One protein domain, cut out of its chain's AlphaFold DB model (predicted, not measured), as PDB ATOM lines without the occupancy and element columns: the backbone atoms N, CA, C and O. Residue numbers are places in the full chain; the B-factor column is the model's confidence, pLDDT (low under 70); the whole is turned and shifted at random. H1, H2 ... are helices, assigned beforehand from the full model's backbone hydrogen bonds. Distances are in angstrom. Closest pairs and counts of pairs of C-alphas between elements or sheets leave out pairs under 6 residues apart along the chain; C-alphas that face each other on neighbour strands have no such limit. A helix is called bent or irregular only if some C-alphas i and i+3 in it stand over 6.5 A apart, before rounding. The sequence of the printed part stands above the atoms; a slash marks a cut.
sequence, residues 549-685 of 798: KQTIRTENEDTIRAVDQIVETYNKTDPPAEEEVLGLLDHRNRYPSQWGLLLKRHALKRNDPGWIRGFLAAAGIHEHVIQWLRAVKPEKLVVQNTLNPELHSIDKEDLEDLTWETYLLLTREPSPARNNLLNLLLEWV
ATOM      1  N   LYS A 549      86.650   6.462   3.136       52.81
ATOM      2  CA  LYS A 549      85.205   6.457   3.428       52.81
ATOM      3  C   LYS A 549      84.878   6.956   4.839       52.81
ATOM      4  O   LYS A 549      83.735   7.329   5.103       52.81
ATOM      5  N   GLN A 550      85.856   7.023   5.746       50.19
ATOM      6  CA  GLN A 550      85.669   7.505   7.125       50.19
ATOM      7  C   GLN A 550      85.480   9.028   7.272       50.19
ATOM      8  O   GLN A 550      85.305   9.527   8.385       50.19
ATOM      9  N   THR A 551      85.407   9.771   6.167       50.31
ATOM     10  CA  THR A 551      85.277  11.239   6.082       50.31
ATOM     11  C   THR A 551      83.980  11.846   6.667       50.31
ATOM     12  O   THR A 551      83.734  13.036   6.482       50.31
ATOM     13  N   ILE A 552      83.136  11.089   7.387       46.34
ATOM     14  CA  ILE A 552      81.762  11.511   7.753       46.34
ATOM     15  C   ILE A 552      81.517  11.638   9.275       46.34
ATOM     16  O   ILE A 552      80.451  12.075   9.698       46.34
ATOM     17  N   ARG A 553      82.466  11.299  10.159       45.75
ATOM     18  CA  ARG A 553      82.105  11.057  11.575       45.75
ATOM     19  C   ARG A 553      81.985  12.266  12.512       45.75
ATOM     20  O   ARG A 553      81.464  12.080  13.608       45.75
ATOM     21  N   THR A 554      82.368  13.485  12.135       47.28
ATOM     22  CA  THR A 554      82.292  14.630  13.069       47.28
ATOM     23  C   THR A 554      81.867  15.938  12.404       47.28
ATOM     24  O   THR A 554      82.696  16.785  12.083       47.28
ATOM     25  N   GLU A 555      80.558  16.144  12.258       60.31
ATOM     26  CA  GLU A 555      79.973  17.472  12.012       60.31
ATOM     27  C   GLU A 555      79.613  18.142  13.354       60.31
ATOM     28  O   GLU A 555      78.442  18.367  13.652       60.31
ATOM     29  N   ASN A 556      80.607  18.439  14.202       74.56
ATOM     30  CA  ASN A 556      80.370  19.327  15.348       74.56
ATOM     31  C   ASN A 556      80.527  20.803  14.926       74.56
ATOM     32  O   ASN A 556      81.216  21.120  13.952       74.56
ATOM     33  N   GLU A 557      79.867  21.718  15.644       81.38
ATOM     34  CA  GLU A 557      79.847  23.144  15.276       81.38
ATOM     35  C   GLU A 557      81.249  23.766  15.224       81.38
ATOM     36  O   GLU A 557      81.513  24.629  14.386       81.38
ATOM     37  N   ASP A 558      82.170  23.306  16.070       81.81
ATOM     38  CA  ASP A 558      83.547  23.800  16.110       81.81
ATOM     39  C   ASP A 558      84.340  23.429  14.858       81.81
ATOM     40  O   ASP A 558      85.008  24.288  14.280       81.81
ATOM     41  N   THR A 559      84.210  22.190  14.376       83.00
ATOM     42  CA  THR A 559      84.858  21.750  13.131       83.00
ATOM     43  C   THR A 559      84.290  22.510  11.936       83.00
ATOM     44  O   THR A 559      85.042  22.952  11.068       83.00
ATOM     45  N   ILE A 560      82.972  22.740  11.911       87.44
ATOM     46  CA  ILE A 560      82.322  23.544  10.867       87.44
ATOM     47  C   ILE A 560      82.862  24.978  10.865       87.44
ATOM     48  O   ILE A 560      83.186  25.498   9.796       87.44
ATOM     49  N   ARG A 561      82.989  25.610  12.040       88.88
ATOM     50  CA  ARG A 561      83.548  26.965  12.173       88.88
ATOM     51  C   ARG A 561      85.004  27.034  11.715       88.88
ATOM     52  O   ARG A 561      85.350  27.949  10.972       88.88
ATOM     53  N   ALA A 562      85.830  26.066  12.109       89.00
ATOM     54  CA  ALA A 562      87.233  26.006  11.706       89.00
ATOM     55  C   ALA A 562      87.380  25.879  10.180       89.00
ATOM     56  O   ALA A 562      88.116  26.647   9.562       89.00
ATOM     57  N   VAL A 563      86.623  24.971   9.557       91.88
ATOM     58  CA  VAL A 563      86.609  24.789   8.098       91.88
ATOM     59  C   VAL A 563      86.103  26.039   7.374       91.88
ATOM     60  O   VAL A 563      86.680  26.454   6.370       91.88
ATOM     61  N   ASP A 564      85.046  26.675   7.880       93.62
ATOM     62  CA  ASP A 564      84.525  27.914   7.296       93.62
ATOM     63  C   ASP A 564      85.558  29.042   7.325       93.62
ATOM     64  O   ASP A 564      85.706  29.766   6.342       93.62
ATOM     65  N   GLN A 565      86.319  29.152   8.414       95.06
ATOM     66  CA  GLN A 565      87.375  30.147   8.551       95.06
ATOM     67  C   GLN A 565      88.502  29.950   7.523       95.06
ATOM     68  O   GLN A 565      89.067  30.936   7.039       95.06
ATOM     69  N   ILE A 566      88.803  28.704   7.136       95.56
ATOM     70  CA  ILE A 566      89.755  28.402   6.054       95.56
ATOM     71  C   ILE A 566      89.235  28.965   4.726       95.56
ATOM     72  O   ILE A 566      89.934  29.730   4.061       95.56
ATOM     73  N   VAL A 567      87.982  28.665   4.363       96.06
ATOM     74  CA  VAL A 567      87.381  29.152   3.107       96.06
ATOM     75  C   VAL A 567      87.257  30.680   3.100       96.06
ATOM     76  O   VAL A 567      87.522  31.324   2.085       96.06
ATOM     77  N   GLU A 568      86.913  31.292   4.236       95.94
ATOM     78  CA  GLU A 568      86.916  32.750   4.391       95.94
ATOM     79  C   GLU A 568      88.304  33.359   4.205       95.94
ATOM     80  O   GLU A 568      88.419  34.457   3.662       95.94
ATOM     81  N   THR A 569      89.350  32.669   4.658       96.50
ATOM     82  CA  THR A 569      90.731  33.113   4.468       96.50
ATOM     83  C   THR A 569      91.076  33.112   2.986       96.50
ATOM     84  O   THR A 569      91.484  34.154   2.486       96.50
ATOM     85  N   TYR A 570      90.785  32.029   2.256       96.75
ATOM     86  CA  TYR A 570      90.984  31.988   0.804       96.75
ATOM     87  C   TYR A 570      90.166  33.040   0.051       96.75
ATOM     88  O   TYR A 570      90.665  33.641  -0.892       96.75
ATOM     89  N   ASN A 571      88.939  33.339   0.486       96.81
ATOM     90  CA  ASN A 571      88.155  34.431  -0.095       96.81
ATOM     91  C   ASN A 571      88.758  35.823   0.170       96.81
ATOM     92  O   ASN A 571      88.536  36.733  -0.625       96.81
ATOM     93  N   LYS A 572      89.475  36.010   1.286       95.62
ATOM     94  CA  LYS A 572      90.127  37.282   1.642       95.62
ATOM     95  C   LYS A 572      91.477  37.457   0.951       95.62
ATOM     96  O   LYS A 572      91.798  38.575   0.562       95.62
ATOM     97  N   THR A 573      92.275  36.395   0.867       94.75
ATOM     98  CA  THR A 573      93.642  36.448   0.334       94.75
ATOM     99  C   THR A 573      93.711  36.175  -1.163       94.75
ATOM    100  O   THR A 573      94.619  36.691  -1.803       94.75
ATOM    101  N   ASP A 574      92.763  35.400  -1.698       93.62
ATOM    102  CA  ASP A 574      92.698  34.921  -3.084       93.62
ATOM    103  C   ASP A 574      94.069  34.492  -3.641       93.62
ATOM    104  O   ASP A 574      94.590  35.107  -4.575       93.62
ATOM    105  N   PRO A 575      94.697  33.464  -3.040       93.75
ATOM    106  CA  PRO A 575      96.031  33.052  -3.443       93.75
ATOM    107  C   PRO A 575      96.017  32.460  -4.866       93.75
ATOM    108  O   PRO A 575      94.948  32.122  -5.397       93.75
ATOM    109  N   PRO A 576      97.194  32.304  -5.502       93.44
ATOM    110  CA  PRO A 576      97.328  31.551  -6.744       93.44
ATOM    111  C   PRO A 576      96.695  30.156  -6.636       93.44
ATOM    112  O   PRO A 576      96.711  29.536  -5.574       93.44
ATOM    113  N   ALA A 577      96.153  29.649  -7.748       89.06
ATOM    114  CA  ALA A 577      95.424  28.378  -7.762       89.06
ATOM    115  C   ALA A 577      96.262  27.206  -7.224       89.06
ATOM    116  O   ALA A 577      95.762  26.421  -6.427       89.06
ATOM    117  N   GLU A 578      97.537  27.139  -7.607       90.06
ATOM    118  CA  GLU A 578      98.476  26.107  -7.158       90.06
ATOM    119  C   GLU A 578      98.696  26.140  -5.637       90.06
ATOM    120  O   GLU A 578      98.634  25.106  -4.980       90.06
ATOM    121  N   GLU A 579      98.864  27.331  -5.054       92.75
ATOM    122  CA  GLU A 579      99.046  27.499  -3.608       92.75
ATOM    123  C   GLU A 579      97.784  27.098  -2.828       92.75
ATOM    124  O   GLU A 579      97.876  26.421  -1.803       92.75
ATOM    125  N   GLU A 580      96.596  27.456  -3.330       94.50
ATOM    126  CA  GLU A 580      95.324  27.052  -2.716       94.50
ATOM    127  C   GLU A 580      95.135  25.532  -2.758       94.50
ATOM    128  O   GLU A 580      94.777  24.927  -1.747       94.50
ATOM    129  N   VAL A 581      95.397  24.904  -3.910       93.12
ATOM    130  CA  VAL A 581      95.283  23.449  -4.083       93.12
ATOM    131  C   VAL A 581      96.267  22.719  -3.167       93.12
ATOM    132  O   VAL A 581      95.858  21.803  -2.453       93.12
ATOM    133  N   LEU A 582      97.528  23.159  -3.097       91.75
ATOM    134  CA  LEU A 582      98.520  22.593  -2.178       91.75
ATOM    135  C   LEU A 582      98.102  22.745  -0.710       91.75
ATOM    136  O   LEU A 582      98.238  21.796   0.063       91.75
ATOM    137  N   GLY A 583      97.542  23.895  -0.326       93.12
ATOM    138  CA  GLY A 583      97.019  24.116   1.024       93.12
ATOM    139  C   GLY A 583      95.838  23.201   1.370       93.12
ATOM    140  O   GLY A 583      95.764  22.668   2.479       93.12
ATOM    141  N   LEU A 584      94.926  22.967   0.421       93.75
ATOM    142  CA  LEU A 584      93.824  22.010   0.582       93.75
ATOM    143  C   LEU A 584      94.342  20.571   0.745       93.75
ATOM    144  O   LEU A 584      93.874  19.845   1.626       93.75
ATOM    145  N   LEU A 585      95.328  20.166  -0.060       90.94
ATOM    146  CA  LEU A 585      95.936  18.835   0.004       90.94
ATOM    147  C   LEU A 585      96.734  18.612   1.301       90.94
ATOM    148  O   LEU A 585      96.641  17.534   1.887       90.94
ATOM    149  N   ASP A 586      97.469  19.612   1.793       89.19
ATOM    150  CA  ASP A 586      98.143  19.545   3.101       89.19
ATOM    151  C   ASP A 586      97.119  19.349   4.233       89.19
ATOM    152  O   ASP A 586      97.292  18.475   5.090       89.19
ATOM    153  N   HIS A 587      95.989  20.069   4.189       89.19
ATOM    154  CA  HIS A 587      94.905  19.886   5.160       89.19
ATOM    155  C   HIS A 587      94.319  18.473   5.111       89.19
ATOM    156  O   HIS A 587      94.143  17.858   6.163       89.19
ATOM    157  N   ARG A 588      94.068  17.924   3.912       88.12
ATOM    158  CA  ARG A 588      93.625  16.528   3.721       88.12
ATOM    159  C   ARG A 588      94.561  15.542   4.419       88.12
ATOM    160  O   ARG A 588      94.099  14.606   5.064       88.12
ATOM    161  N   ASN A 589      95.870  15.743   4.294       83.69
ATOM    162  CA  ASN A 589      96.870  14.822   4.834       83.69
ATOM    163  C   ASN A 589      96.988  14.895   6.363       83.69
ATOM    164  O   ASN A 589      97.251  13.875   7.007       83.69
ATOM    165  N   ARG A 590      96.809  16.088   6.944       80.88
ATOM    166  CA  ARG A 590      96.889  16.316   8.397       80.88
ATOM    167  C   ARG A 590      95.586  16.006   9.124       80.88
ATOM    168  O   ARG A 590      95.621  15.505  10.242       80.88
ATOM    169  N   TYR A 591      94.452  16.306   8.496       82.50
ATOM    170  CA  TYR A 591      93.119  16.219   9.094       82.50
ATOM    171  C   TYR A 591      92.135  15.494   8.158       82.50
ATOM    172  O   TYR A 591      91.134  16.085   7.731       82.50
ATOM    173  N   PRO A 592      92.373  14.207   7.838       77.62
ATOM    174  CA  PRO A 592      91.568  13.465   6.864       77.62
ATOM    175  C   PRO A 592      90.081  13.395   7.240       77.62
ATOM    176  O   PRO A 592      89.220  13.456   6.367       77.62
ATOM    177  N   SER A 593      89.749  13.374   8.534       77.50
ATOM    178  CA  SER A 593      88.362  13.387   9.021       77.50
ATOM    179  C   SER A 593      87.585  14.668   8.685       77.50
ATOM    180  O   SER A 593      86.358  14.639   8.638       77.50
ATOM    181  N   GLN A 594      88.273  15.786   8.428       85.56
ATOM    182  CA  GLN A 594      87.657  17.072   8.078       85.56
ATOM    183  C   GLN A 594      87.542  17.286   6.565       85.56
ATOM    184  O   GLN A 594      86.871  18.223   6.128       85.56
ATOM    185  N   TRP A 595      88.196  16.447   5.760       87.94
ATOM    186  CA  TRP A 595      88.373  16.663   4.327       87.94
ATOM    187  C   TRP A 595      87.051  16.768   3.559       87.94
ATOM    188  O   TRP A 595      86.842  17.734   2.824       87.94
ATOM    189  N   GLY A 596      86.120  15.837   3.785       87.19
ATOM    190  CA  GLY A 596      84.828  15.859   3.094       87.19
ATOM    191  C   GLY A 596      83.988  17.092   3.431       87.19
ATOM    192  O   GLY A 596      83.351  17.684   2.556       87.19
ATOM    193  N   LEU A 597      84.044  17.547   4.689       88.88
ATOM    194  CA  LEU A 597      83.412  18.800   5.094       88.88
ATOM    195  C   LEU A 597      84.096  20.000   4.427       88.88
ATOM    196  O   LEU A 597      83.401  20.878   3.919       88.88
ATOM    197  N   LEU A 598      85.431  20.032   4.379       92.25
ATOM    198  CA  LEU A 598      86.191  21.094   3.718       92.25
ATOM    199  C   LEU A 598      85.853  21.200   2.230       92.25
ATOM    200  O   LEU A 598      85.501  22.293   1.790       92.25
ATOM    201  N   LEU A 599      85.853  20.092   1.483       92.50
ATOM    202  CA  LEU A 599      85.455  20.070   0.071       92.50
ATOM    203  C   LEU A 599      84.042  20.618  -0.133       92.50
ATOM    204  O   LEU A 599      83.821  21.492  -0.971       92.50
ATOM    205  N   LYS A 600      83.086  20.157   0.682       91.56
ATOM    206  CA  LYS A 600      81.691  20.611   0.636       91.56
ATOM    207  C   LYS A 600      81.570  22.108   0.915       91.56
ATOM    208  O   LYS A 600      80.845  22.810   0.212       91.56
ATOM    209  N   ARG A 601      82.246  22.621   1.949       92.81
ATOM    210  CA  ARG A 601      82.180  24.048   2.307       92.81
ATOM    211  C   ARG A 601      82.912  24.914   1.288       92.81
ATOM    212  O   ARG A 601      82.385  25.966   0.939       92.81
ATOM    213  N   HIS A 602      84.046  24.456   0.762       95.38
ATOM    214  CA  HIS A 602      84.792  25.132  -0.302       95.38
ATOM    215  C   HIS A 602      83.945  25.264  -1.574       95.38
ATOM    216  O   HIS A 602      83.694  26.381  -2.018       95.38
ATOM    217  N   ALA A 603      83.360  24.163  -2.054       92.69
ATOM    218  CA  ALA A 603      82.452  24.139  -3.204       92.69
ATOM    219  C   ALA A 603      81.273  25.129  -3.101       92.69
ATOM    220  O   ALA A 603      80.840  25.709  -4.106       92.69
ATOM    221  N   LEU A 604      80.734  25.301  -1.888       91.69
ATOM    222  CA  LEU A 604      79.556  26.126  -1.612       91.69
ATOM    223  C   LEU A 604      79.879  27.600  -1.338       91.69
ATOM    224  O   LEU A 604      79.068  28.458  -1.682       91.69
ATOM    225  N   LYS A 605      81.001  27.894  -0.670       93.19
ATOM    226  CA  LYS A 605      81.292  29.223  -0.102       93.19
ATOM    227  C   LYS A 605      82.480  29.941  -0.736       93.19
ATOM    228  O   LYS A 605      82.656  31.133  -0.480       93.19
ATOM    229  N   ARG A 606      83.319  29.258  -1.515       94.25
ATOM    230  CA  ARG A 606      84.416  29.908  -2.235       94.25
ATOM    231  C   ARG A 606      83.845  30.751  -3.380       94.25
ATOM    232  O   ARG A 606      83.017  30.266  -4.147       94.25
ATOM    233  N   ASN A 607      84.276  32.007  -3.472       91.50
ATOM    234  CA  ASN A 607      83.838  32.941  -4.511       91.50
ATOM    235  C   ASN A 607      84.286  32.481  -5.904       91.50
ATOM    236  O   ASN A 607      85.345  31.870  -6.040       91.50
ATOM    237  N   ASP A 608      83.511  32.820  -6.935       83.31
ATOM    238  CA  ASP A 608      83.907  32.608  -8.329       83.31
ATOM    239  C   ASP A 608      85.172  33.423  -8.670       83.31
ATOM    240  O   ASP A 608      85.275  34.577  -8.239       83.31
ATOM    241  N   PRO A 609      86.143  32.853  -9.414       81.00
ATOM    242  CA  PRO A 609      86.157  31.508 -10.012       81.00
ATOM    243  C   PRO A 609      86.736  30.406  -9.097       81.00
ATOM    244  O   PRO A 609      86.859  29.251  -9.491       81.00
ATOM    245  N   GLY A 610      87.117  30.738  -7.861       86.75
ATOM    246  CA  GLY A 610      87.927  29.891  -6.981       86.75
ATOM    247  C   GLY A 610      87.299  28.563  -6.549       86.75
ATOM    248  O   GLY A 610      88.033  27.663  -6.155       86.75
ATOM    249  N   TRP A 611      85.978  28.384  -6.633       89.50
ATOM    250  CA  TRP A 611      85.311  27.138  -6.213       89.50
ATOM    251  C   TRP A 611      85.759  25.898  -7.007       89.50
ATOM    252  O   TRP A 611      85.733  24.792  -6.461       89.50
ATOM    253  N   ILE A 612      86.213  26.065  -8.260       91.12
ATOM    254  CA  ILE A 612      86.734  24.958  -9.080       91.12
ATOM    255  C   ILE A 612      88.055  24.404  -8.530       91.12
ATOM    256  O   ILE A 612      88.372  23.238  -8.733       91.12
ATOM    257  N   ARG A 613      88.800  25.189  -7.738       92.69
ATOM    258  CA  ARG A 613      90.056  24.751  -7.102       92.69
ATOM    259  C   ARG A 613      89.827  23.629  -6.085       92.69
ATOM    260  O   ARG A 613      90.707  22.804  -5.873       92.69
ATOM    261  N   GLY A 614      88.627  23.555  -5.501       92.38
ATOM    262  CA  GLY A 614      88.221  22.431  -4.659       92.38
ATOM    263  C   GLY A 614      88.063  21.134  -5.456       92.38
ATOM    264  O   GLY A 614      88.385  20.071  -4.936       92.38
ATOM    265  N   PHE A 615      87.637  21.223  -6.722       92.00
ATOM    266  CA  PHE A 615      87.650  20.082  -7.634       92.00
ATOM    267  C   PHE A 615      89.075  19.697  -8.007       92.00
ATOM    268  O   PHE A 615      89.398  18.531  -7.878       92.00
ATOM    269  N   LEU A 616      89.945  20.651  -8.354       91.94
ATOM    270  CA  LEU A 616      91.355  20.356  -8.651       91.94
ATOM    271  C   LEU A 616      92.064  19.644  -7.483       91.94
ATOM    272  O   LEU A 616      92.847  18.731  -7.693       91.94
ATOM    273  N   ALA A 617      91.747  20.009  -6.236       91.88
ATOM    274  CA  ALA A 617      92.277  19.320  -5.056       91.88
ATOM    275  C   ALA A 617      91.635  17.938  -4.797       91.88
ATOM    276  O   ALA A 617      92.215  17.102  -4.102       91.88
ATOM    277  N   ALA A 618      90.426  17.704  -5.309       90.44
ATOM    278  CA  ALA A 618      89.724  16.424  -5.241       90.44
ATOM    279  C   ALA A 618      90.033  15.501  -6.433       90.44
ATOM    280  O   ALA A 618      89.825  14.293  -6.317       90.44
ATOM    281  N   ALA A 619      90.490  16.068  -7.553       87.62
ATOM    282  CA  ALA A 619      90.710  15.395  -8.822       87.62
ATOM    283  C   ALA A 619      91.654  14.200  -8.667       87.62
ATOM    284  O   ALA A 619      92.501  14.144  -7.771       87.62
ATOM    285  N   GLY A 620      91.438  13.196  -9.513       80.12
ATOM    286  CA  GLY A 620      92.128  11.916  -9.425       80.12
ATOM    287  C   GLY A 620      91.634  10.978  -8.320       80.12
ATOM    288  O   GLY A 620      92.097   9.850  -8.300       80.12
ATOM    289  N   ILE A 621      90.715  11.357  -7.418       83.12
ATOM    290  CA  ILE A 621      90.165  10.439  -6.394       83.12
ATOM    291  C   ILE A 621      88.627  10.455  -6.431       83.12
ATOM    292  O   ILE A 621      88.003  11.423  -5.989       83.12
ATOM    293  N   HIS A 622      88.016   9.359  -6.888       82.06
ATOM    294  CA  HIS A 622      86.574   9.125  -7.057       82.06
ATOM    295  C   HIS A 622      85.767   9.634  -5.864       82.06
ATOM    296  O   HIS A 622      84.910  10.510  -5.990       82.06
ATOM    297  N   GLU A 623      86.088   9.142  -4.664       82.50
ATOM    298  CA  GLU A 623      85.347   9.476  -3.445       82.50
ATOM    299  C   GLU A 623      85.382  10.982  -3.133       82.50
ATOM    300  O   GLU A 623      84.394  11.543  -2.658       82.50
ATOM    301  N   HIS A 624      86.483  11.672  -3.442       87.88
ATOM    302  CA  HIS A 624      86.600  13.114  -3.217       87.88
ATOM    303  C   HIS A 624      85.828  13.919  -4.255       87.88
ATOM    304  O   HIS A 624      85.113  14.862  -3.903       87.88
ATOM    305  N   VAL A 625      85.940  13.540  -5.530       88.94
ATOM    306  CA  VAL A 625      85.225  14.217  -6.614       88.94
ATOM    307  C   VAL A 625      83.719  14.074  -6.415       88.94
ATOM    308  O   VAL A 625      83.002  15.068  -6.506       88.94
ATOM    309  N   ILE A 626      83.228  12.889  -6.039       86.56
ATOM    310  CA  ILE A 626      81.809  12.663  -5.728       86.56
ATOM    311  C   ILE A 626      81.346  13.524  -4.545       86.56
ATOM    312  O   ILE A 626      80.256  14.106  -4.596       86.56
ATOM    313  N   GLN A 627      82.154  13.651  -3.487       87.00
ATOM    314  CA  GLN A 627      81.839  14.528  -2.351       87.00
ATOM    315  C   GLN A 627      81.713  15.996  -2.778       87.00
ATOM    316  O   GLN A 627      80.772  16.682  -2.367       87.00
ATOM    317  N   TRP A 628      82.616  16.467  -3.636       91.38
ATOM    318  CA  TRP A 628      82.576  17.822  -4.177       91.38
ATOM    319  C   TRP A 628      81.392  18.036  -5.138       91.38
ATOM    320  O   TRP A 628      80.635  18.999  -4.981       91.38
ATOM    321  N   LEU A 629      81.149  17.109  -6.074       89.88
ATOM    322  CA  LEU A 629      80.054  17.176  -7.054       89.88
ATOM    323  C   LEU A 629      78.681  17.261  -6.377       89.88
ATOM    324  O   LEU A 629      77.834  18.066  -6.778       89.88
ATOM    325  N   ARG A 630      78.473  16.488  -5.302       88.12
ATOM    326  CA  ARG A 630      77.246  16.534  -4.488       88.12
ATOM    327  C   ARG A 630      76.985  17.911  -3.870       88.12
ATOM    328  O   ARG A 630      75.827  18.262  -3.642       88.12
ATOM    329  N   ALA A 631      78.028  18.696  -3.601       88.56
ATOM    330  CA  ALA A 631      77.907  20.043  -3.045       88.56
ATOM    331  C   ALA A 631      77.645  21.110  -4.124       88.56
ATOM    332  O   ALA A 631      76.819  22.001  -3.919       88.56
ATOM    333  N   VAL A 632      78.320  21.009  -5.272       85.12
ATOM    334  CA  VAL A 632      78.227  21.947  -6.407       85.12
ATOM    335  C   VAL A 632      76.884  21.859  -7.137       85.12
ATOM    336  O   VAL A 632      76.338  22.893  -7.523       85.12
ATOM    337  N   LYS A 633      76.336  20.639  -7.245       75.75
ATOM    338  CA  LYS A 633      75.189  20.238  -8.079       75.75
ATOM    339  C   LYS A 633      75.436  20.363  -9.600       75.75
ATOM    340  O   LYS A 633      76.143  21.273 -10.033       75.75
ATOM    341  N   PRO A 634      74.816  19.503 -10.436       74.56
ATOM    342  CA  PRO A 634      74.999  19.506 -11.896       74.56
ATOM    343  C   PRO A 634      74.750  20.861 -12.578       74.56
ATOM    344  O   PRO A 634      75.376  21.184 -13.584       74.56
ATOM    345  N   GLU A 635      73.852  21.681 -12.035       74.88
ATOM    346  CA  GLU A 635      73.447  22.952 -12.636       74.88
ATOM    347  C   GLU A 635      74.522  24.039 -12.524       74.88
ATOM    348  O   GLU A 635      74.517  24.972 -13.317       74.88
ATOM    349  N   LYS A 636      75.466  23.931 -11.580       83.25
ATOM    350  CA  LYS A 636      76.585  24.883 -11.463       83.25
ATOM    351  C   LYS A 636      77.680  24.618 -12.513       83.25
ATOM    352  O   LYS A 636      78.471  25.514 -12.813       83.25
ATOM    353  N   LEU A 637      77.679  23.429 -13.130       86.75
ATOM    354  CA  LEU A 637      78.542  23.068 -14.262       86.75
ATOM    355  C   LEU A 637      77.997  23.558 -15.613       86.75
ATOM    356  O   LEU A 637      78.746  23.581 -16.586       86.75
ATOM    357  N   VAL A 638      76.722  23.960 -15.691       85.88
ATOM    358  CA  VAL A 638      76.067  24.392 -16.936       85.88
ATOM    359  C   VAL A 638      75.559  25.822 -16.802       85.88
ATOM    360  O   VAL A 638      74.725  26.130 -15.958       85.88
ATOM    361  N   VAL A 639      75.982  26.697 -17.707       82.50
ATOM    362  CA  VAL A 639      75.493  28.074 -17.804       82.50
ATOM    363  C   VAL A 639      74.882  28.270 -19.187       82.50
ATOM    364  O   VAL A 639      75.538  28.051 -20.198       82.50
ATOM    365  N   GLN A 640      73.605  28.664 -19.248       81.31
ATOM    366  CA  GLN A 640      72.901  28.969 -20.508       81.31
ATOM    367  C   GLN A 640      72.985  27.850 -21.577       81.31
ATOM    368  O   GLN A 640      73.160  28.132 -22.757       81.31
ATOM    369  N   ASN A 641      72.837  26.579 -21.172       82.81
ATOM    370  CA  ASN A 641      72.989  25.385 -22.029       82.81
ATOM    371  C   ASN A 641      74.395  25.181 -22.629       82.81
ATOM    372  O   ASN A 641      74.547  24.449 -23.601       82.81
ATOM    373  N   THR A 642      75.418  25.786 -22.032       85.88
ATOM    374  CA  THR A 642      76.836  25.535 -22.329       85.88
ATOM    375  C   THR A 642      77.572  25.156 -21.047       85.88
ATOM    376  O   THR A 642      77.059  25.414 -19.955       85.88
ATOM    377  N   LEU A 643      78.744  24.524 -21.144       87.00
ATOM    378  CA  LEU A 643      79.574  24.283 -19.960       87.00
ATOM    379  C   LEU A 643      79.980  25.613 -19.321       87.00
ATOM    380  O   LEU A 643      80.200  26.608 -20.013       87.00
ATOM    381  N   ASN A 644      80.047  25.628 -17.993       88.50
ATOM    382  CA  ASN A 644      80.500  26.785 -17.239       88.50
ATOM    383  C   ASN A 644      81.892  27.210 -17.753       88.50
ATOM    384  O   ASN A 644      82.792  26.367 -17.757       88.50
ATOM    385  N   PRO A 645      82.093  28.476 -18.172       86.00
ATOM    386  CA  PRO A 645      83.359  28.920 -18.751       86.00
ATOM    387  C   PRO A 645      84.580  28.703 -17.854       86.00
ATOM    388  O   PRO A 645      85.684  28.546 -18.367       86.00
ATOM    389  N   GLU A 646      84.392  28.641 -16.533       85.25
ATOM    390  CA  GLU A 646      85.477  28.357 -15.589       85.25
ATOM    391  C   GLU A 646      86.099  26.965 -15.805       85.25
ATOM    392  O   GLU A 646      87.274  26.757 -15.504       85.25
ATOM    393  N   LEU A 647      85.367  26.026 -16.418       86.50
ATOM    394  CA  LEU A 647      85.879  24.711 -16.818       86.50
ATOM    395  C   LEU A 647      86.846  24.774 -18.011       86.50
ATOM    396  O   LEU A 647      87.521  23.796 -18.295       86.50
ATOM    397  N   HIS A 648      86.978  25.902 -18.714       81.81
ATOM    398  CA  HIS A 648      88.044  26.050 -19.715       81.81
ATOM    399  C   HIS A 648      89.437  26.187 -19.087       81.81
ATOM    400  O   HIS A 648      90.434  26.099 -19.800       81.81
ATOM    401  N   SER A 649      89.504  26.466 -17.780       79.38
ATOM    402  CA  SER A 649      90.763  26.669 -17.060       79.38
ATOM    403  C   SER A 649      91.369  25.383 -16.496       79.38
ATOM    404  O   SER A 649      92.536  25.406 -16.110       79.38
ATOM    405  N   ILE A 650      90.604  24.285 -16.458       87.00
ATOM    406  CA  ILE A 650      91.100  22.981 -16.010       87.00
ATOM    407  C   ILE A 650      91.777  22.253 -17.166       87.00
ATOM    408  O   ILE A 650      91.460  22.487 -18.339       87.00
ATOM    409  N   ASP A 651      92.735  21.393 -16.844       88.31
ATOM    410  CA  ASP A 651      93.424  20.639 -17.875       88.31
ATOM    411  C   ASP A 651      92.532  19.525 -18.456       88.31
ATOM    412  O   ASP A 651      91.419  19.241 -18.001       88.31
ATOM    413  N   LYS A 652      93.014  18.908 -19.536       85.12
ATOM    414  CA  LYS A 652      92.267  17.858 -20.232       85.12
ATOM    415  C   LYS A 652      92.073  16.611 -19.362       85.12
ATOM    416  O   LYS A 652      91.063  15.931 -19.501       85.12
ATOM    417  N   GLU A 653      93.046  16.298 -18.519       84.25
ATOM    418  CA  GLU A 653      93.064  15.079 -17.724       84.25
ATOM    419  C   GLU A 653      92.083  15.170 -16.545       84.25
ATOM    420  O   GLU A 653      91.316  14.237 -16.306       84.25
ATOM    421  N   ASP A 654      92.019  16.334 -15.908       88.44
ATOM    422  CA  ASP A 654      91.023  16.698 -14.910       88.44
ATOM    423  C   ASP A 654      89.612  16.713 -15.512       88.44
ATOM    424  O   ASP A 654      88.651  16.264 -14.888       88.44
ATOM    425  N   LEU A 655      89.452  17.189 -16.750       89.06
ATOM    426  CA  LEU A 655      88.147  17.186 -17.414       89.06
ATOM    427  C   LEU A 655      87.637  15.766 -17.712       89.06
ATOM    428  O   LEU A 655      86.431  15.509 -17.614       89.06
ATOM    429  N   GLU A 656      88.532  14.843 -18.065       89.81
ATOM    430  CA  GLU A 656      88.200  13.423 -18.200       89.81
ATOM    431  C   GLU A 656      87.689  12.849 -16.875       89.81
ATOM    432  O   GLU A 656      86.630  12.216 -16.855       89.81
ATOM    433  N   ASP A 657      88.391  13.127 -15.772       88.25
ATOM    434  CA  ASP A 657      87.999  12.675 -14.434       88.25
ATOM    435  C   ASP A 657      86.653  13.297 -14.020       88.25
ATOM    436  O   ASP A 657      85.735  12.577 -13.633       88.25
ATOM    437  N   LEU A 658      86.454  14.606 -14.215       90.69
ATOM    438  CA  LEU A 658      85.170  15.272 -13.963       90.69
ATOM    439  C   LEU A 658      84.021  14.619 -14.740       90.69
ATOM    440  O   LEU A 658      82.924  14.440 -14.204       90.69
ATOM    441  N   THR A 659      84.257  14.280 -16.009       91.94
ATOM    442  CA  THR A 659      83.249  13.690 -16.896       91.94
ATOM    443  C   THR A 659      82.871  12.284 -16.452       91.94
ATOM    444  O   THR A 659      81.682  11.983 -16.320       91.94
ATOM    445  N   TRP A 660      83.869  11.444 -16.177       91.31
ATOM    446  CA  TRP A 660      83.673  10.085 -15.679       91.31
ATOM    447  C   TRP A 660      82.903  10.076 -14.353       91.31
ATOM    448  O   TRP A 660      81.901   9.375 -14.201       91.31
ATOM    449  N   GLU A 661      83.306  10.933 -13.422       90.50
ATOM    450  CA  GLU A 661      82.698  11.031 -12.097       90.50
ATOM    451  C   GLU A 661      81.273  11.577 -12.138       90.50
ATOM    452  O   GLU A 661      80.364  11.074 -11.468       90.50
ATOM    453  N   THR A 662      81.036  12.561 -13.003       90.31
ATOM    454  CA  THR A 662      79.693  13.083 -13.259       90.31
ATOM    455  C   THR A 662      78.791  12.000 -13.855       90.31
ATOM    456  O   THR A 662      77.639  11.870 -13.436       90.31
ATOM    457  N   TYR A 663      79.298  11.179 -14.783       90.75
ATOM    458  CA  TYR A 663      78.561  10.036 -15.323       90.75
ATOM    459  C   TYR A 663      78.175   9.026 -14.231       90.75
ATOM    460  O   TYR A 663      77.000   8.643 -14.137       90.75
ATOM    461  N   LEU A 664      79.122   8.624 -13.374       89.19
ATOM    462  CA  LEU A 664      78.861   7.682 -12.281       89.19
ATOM    463  C   LEU A 664      77.831   8.236 -11.289       89.19
ATOM    464  O   LEU A 664      76.888   7.527 -10.917       89.19
ATOM    465  N   LEU A 665      77.962   9.510 -10.904       88.31
ATOM    466  CA  LEU A 665      77.013  10.172 -10.011       88.31
ATOM    467  C   LEU A 665      75.610  10.207 -10.617       88.31
ATOM    468  O   LEU A 665      74.661   9.785  -9.965       88.31
ATOM    469  N   LEU A 666      75.468  10.651 -11.868       87.31
ATOM    470  CA  LEU A 666      74.168  10.781 -12.541       87.31
ATOM    471  C   LEU A 666      73.499   9.439 -12.852       87.31
ATOM    472  O   LEU A 666      72.284   9.386 -13.053       87.31
ATOM    473  N   THR A 667      74.277   8.360 -12.928       86.75
ATOM    474  CA  THR A 667      73.756   6.995 -13.074       86.75
ATOM    475  C   THR A 667      73.154   6.493 -11.760       86.75
ATOM    476  O   THR A 667      72.122   5.824 -11.771       86.75
ATOM    477  N   ARG A 668      73.750   6.864 -10.620       85.94
ATOM    478  CA  ARG A 668      73.245   6.533  -9.274       85.94
ATOM    479  C   ARG A 668      72.126   7.474  -8.813       85.94
ATOM    480  O   ARG A 668      71.190   7.039  -8.149       85.94
ATOM    481  N   GLU A 669      72.223   8.752  -9.168       87.62
ATOM    482  CA  GLU A 669      71.344   9.845  -8.744       87.62
ATOM    483  C   GLU A 669      70.769  10.555  -9.992       87.62
ATOM    484  O   GLU A 669      71.319  11.560 -10.456       87.62
ATOM    485  N   PRO A 670      69.670  10.041 -10.583       79.50
ATOM    486  CA  PRO A 670      69.142  10.562 -11.840       79.50
ATOM    487  C   PRO A 670      68.706  12.026 -11.727       79.50
ATOM    488  O   PRO A 670      67.881  12.382 -10.886       79.50
ATOM    489  N   SER A 671      69.205  12.869 -12.633       81.94
ATOM    490  CA  SER A 671      68.819  14.280 -12.749       81.94
ATOM    491  C   SER A 671      68.147  14.559 -14.099       81.94
ATOM    492  O   SER A 671      68.585  14.016 -15.118       81.94
ATOM    493  N   PRO A 672      67.141  15.457 -14.168       81.62
ATOM    494  CA  PRO A 672      66.599  15.948 -15.439       81.62
ATOM    495  C   PRO A 672      67.663  16.567 -16.358       81.62
ATOM    496  O   PRO A 672      67.499  16.564 -17.576       81.62
ATOM    497  N   ALA A 673      68.762  17.072 -15.788       81.25
ATOM    498  CA  ALA A 673      69.874  17.652 -16.534       81.25
ATOM    499  C   ALA A 673      70.847  16.608 -17.107       81.25
ATOM    500  O   ALA A 673      71.727  16.986 -17.880       81.25
ATOM    501  N   ARG A 674      70.695  15.313 -16.769       87.44
ATOM    502  CA  ARG A 674      71.662  14.245 -17.082       87.44
ATOM    503  C   ARG A 674      72.094  14.249 -18.541       87.44
ATOM    504  O   ARG A 674      73.275  14.397 -18.820       87.44
ATOM    505  N   ASN A 675      71.142  14.094 -19.460       86.88
ATOM    506  CA  ASN A 675      71.464  13.913 -20.876       86.88
ATOM    507  C   ASN A 675      72.117  15.164 -21.470       86.88
ATOM    508  O   ASN A 675      73.068  15.051 -22.230       86.88
ATOM    509  N   ASN A 676      71.637  16.356 -21.103       88.19
ATOM    510  CA  ASN A 676      72.211  17.606 -21.596       88.19
ATOM    511  C   ASN A 676      73.644  17.810 -21.081       88.19
ATOM    512  O   ASN A 676      74.544  18.067 -21.870       88.19
ATOM    513  N   LEU A 677      73.861  17.658 -19.771       89.31
ATOM    514  CA  LEU A 677      75.177  17.833 -19.159       89.31
ATOM    515  C   LEU A 677      76.182  16.790 -19.654       89.31
ATOM    516  O   LEU A 677      77.295  17.150 -20.023       89.31
ATOM    517  N   LEU A 678      75.786  15.515 -19.698       89.75
ATOM    518  CA  LEU A 678      76.667  14.444 -20.149       89.75
ATOM    519  C   LEU A 678      77.045  14.617 -21.625       89.75
ATOM    520  O   LEU A 678      78.217  14.487 -21.950       89.75
ATOM    521  N   ASN A 679      76.103  14.989 -22.500       90.44
ATOM    522  CA  ASN A 679      76.414  15.266 -23.905       90.44
ATOM    523  C   ASN A 679      77.425  16.410 -24.055       90.44
ATOM    524  O   ASN A 679      78.378  16.275 -24.815       90.44
ATOM    525  N   LEU A 680      77.253  17.502 -23.300       91.44
ATOM    526  CA  LEU A 680      78.179  18.637 -23.321       91.44
ATOM    527  C   LEU A 680      79.587  18.253 -22.837       91.44
ATOM    528  O   LEU A 680      80.571  18.673 -23.437       91.44
ATOM    529  N   LEU A 681      79.696  17.447 -21.776       90.88
ATOM    530  CA  LEU A 681      80.987  16.959 -21.274       90.88
ATOM    531  C   LEU A 681      81.650  15.981 -22.256       90.88
ATOM    532  O   LEU A 681      82.847  16.077 -22.518       90.88
ATOM    533  N   LEU A 682      80.865  15.079 -22.857       91.88
ATOM    534  CA  LEU A 682      81.353  14.089 -23.821       91.88
ATOM    535  C   LEU A 682      81.938  14.717 -25.097       91.88
ATOM    536  O   LEU A 682      82.765  14.090 -25.755       91.88
ATOM    537  N   GLU A 683      81.535  15.939 -25.452       90.38
ATOM    538  CA  GLU A 683      82.113  16.681 -26.581       90.38
ATOM    539  C   GLU A 683      83.570  17.111 -26.339       90.38
ATOM    540  O   GLU A 683      84.290  17.382 -27.302       90.38
ATOM    541  N   TRP A 684      84.014  17.184 -25.080       88.69
ATOM    542  CA  TRP A 684      85.327  17.727 -24.715       88.69
ATOM    543  C   TRP A 684      86.345  16.668 -24.273       88.69
ATOM    544  O   TRP A 684      87.517  16.988 -24.063       88.69
ATOM    545  N   VAL A 685      85.931  15.407 -24.161       91.00
ATOM    546  CA  VAL A 685      86.800  14.294 -23.750       91.00
ATOM    547  C   VAL A 685      87.245  13.439 -24.943       91.00
ATOM    548  O   VAL A 685      86.627  13.481 -26.011       91.00
TER     549      VAL A 685
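AT A GLANCE: This is residues 549 to 685 of the 798 residues of the protein "Metallophos domain-containing protein" of [Clostridium] bolteae 90A9 (UniProt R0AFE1). Three helices side by side, H3, H4 and H5, make a triangular core; H1 packs on H3 and H2 on H4 at one end of the domain, while the helical hairpin of H8 and H9 covers the other end, H8 crossing H5. The short helices H6 and H7 lie towards the H8 and H9 end, near H9 and H8 in turn. The printed part has 137 residues with nine named helices, H1 to H9 in chain order, and no named strand: the class is all helix. It is compact, with a radius of gyration of the C-alphas of 14.7 A and spans of 41, 31 and 23 A.

IN THESE COORDINATES: The two longest helices by residues are H1, residues 557 to 573, 24.3 A long, and H8, residues 652 to 668, 24.7 A. H1 begins with C-alpha 557 at (79.847, 23.144, 15.276). H2 is residues 577 to 590, 20.2 A, and H3 is residues 592 to 605, 20.1 A. H3 is irregular: C-alphas 593 and 596 are 7.3 A apart. H4 is residues 612 to 618, H5 residues 622 to 632, 15.3 A, H6 residues 634 to 637 and H7 residues 645 to 649. H9, residues 674 to 682, 11.8 A, ends with C-alpha 682 at (81.353, 14.089, -23.821).

HOW THE PARTS SIT: H1 touches H3, the hub, at a steep tilt of 53 degrees; their closest C-alphas, Val 563 and Leu 598, are 5.7 A apart. H3 touches H5 at a tilt of 32 degrees, only just shallow, with C-alphas of Lys 600 and Ala 631 closest at 5.3 A. H3 and H4 are a hairpin, closest at the C-alphas of Leu 599 and Gly 614, 6.0 A; H4 and H5 are another, at Ala 618 and His 624, 5.0 A. H2 touches H4, closest at the C-alphas of Val 581 and Ala 617, 5.2 A. H2 and H3 only just touch, only at the corner, with 3 pairs of C-alphas within 8 A. H8 touches H5 about perpendicular, at 77 degrees, with residues 658 to 665 alone; the C-alphas of Ile 626 and Glu 661 are closest, 6.6 A. H8 and H9 are a hairpin at a shallow tilt of 19 degrees, closest at the C-alphas of Thr 659 and Leu 681, 5.9 A. H1 and H8 are apart. Every O i to N i+4 pair is within hydrogen-bond range in H1, H2, H4, H8 and H9; H3 has 8 of 10, H5 6 of 7, and H7 0 of 1 with 2 of 2 O i to N i+3 pairs, while H6 is too short for an i+4 pair.

THE WHOLE: The C-alphas of Asp 558 and Glu 683, the two farthest apart, are 43.3 A apart. The printed part has no cut and no long link. Mean pLDDT of the printed part is 86.2; residues 549 to 555 are under 70.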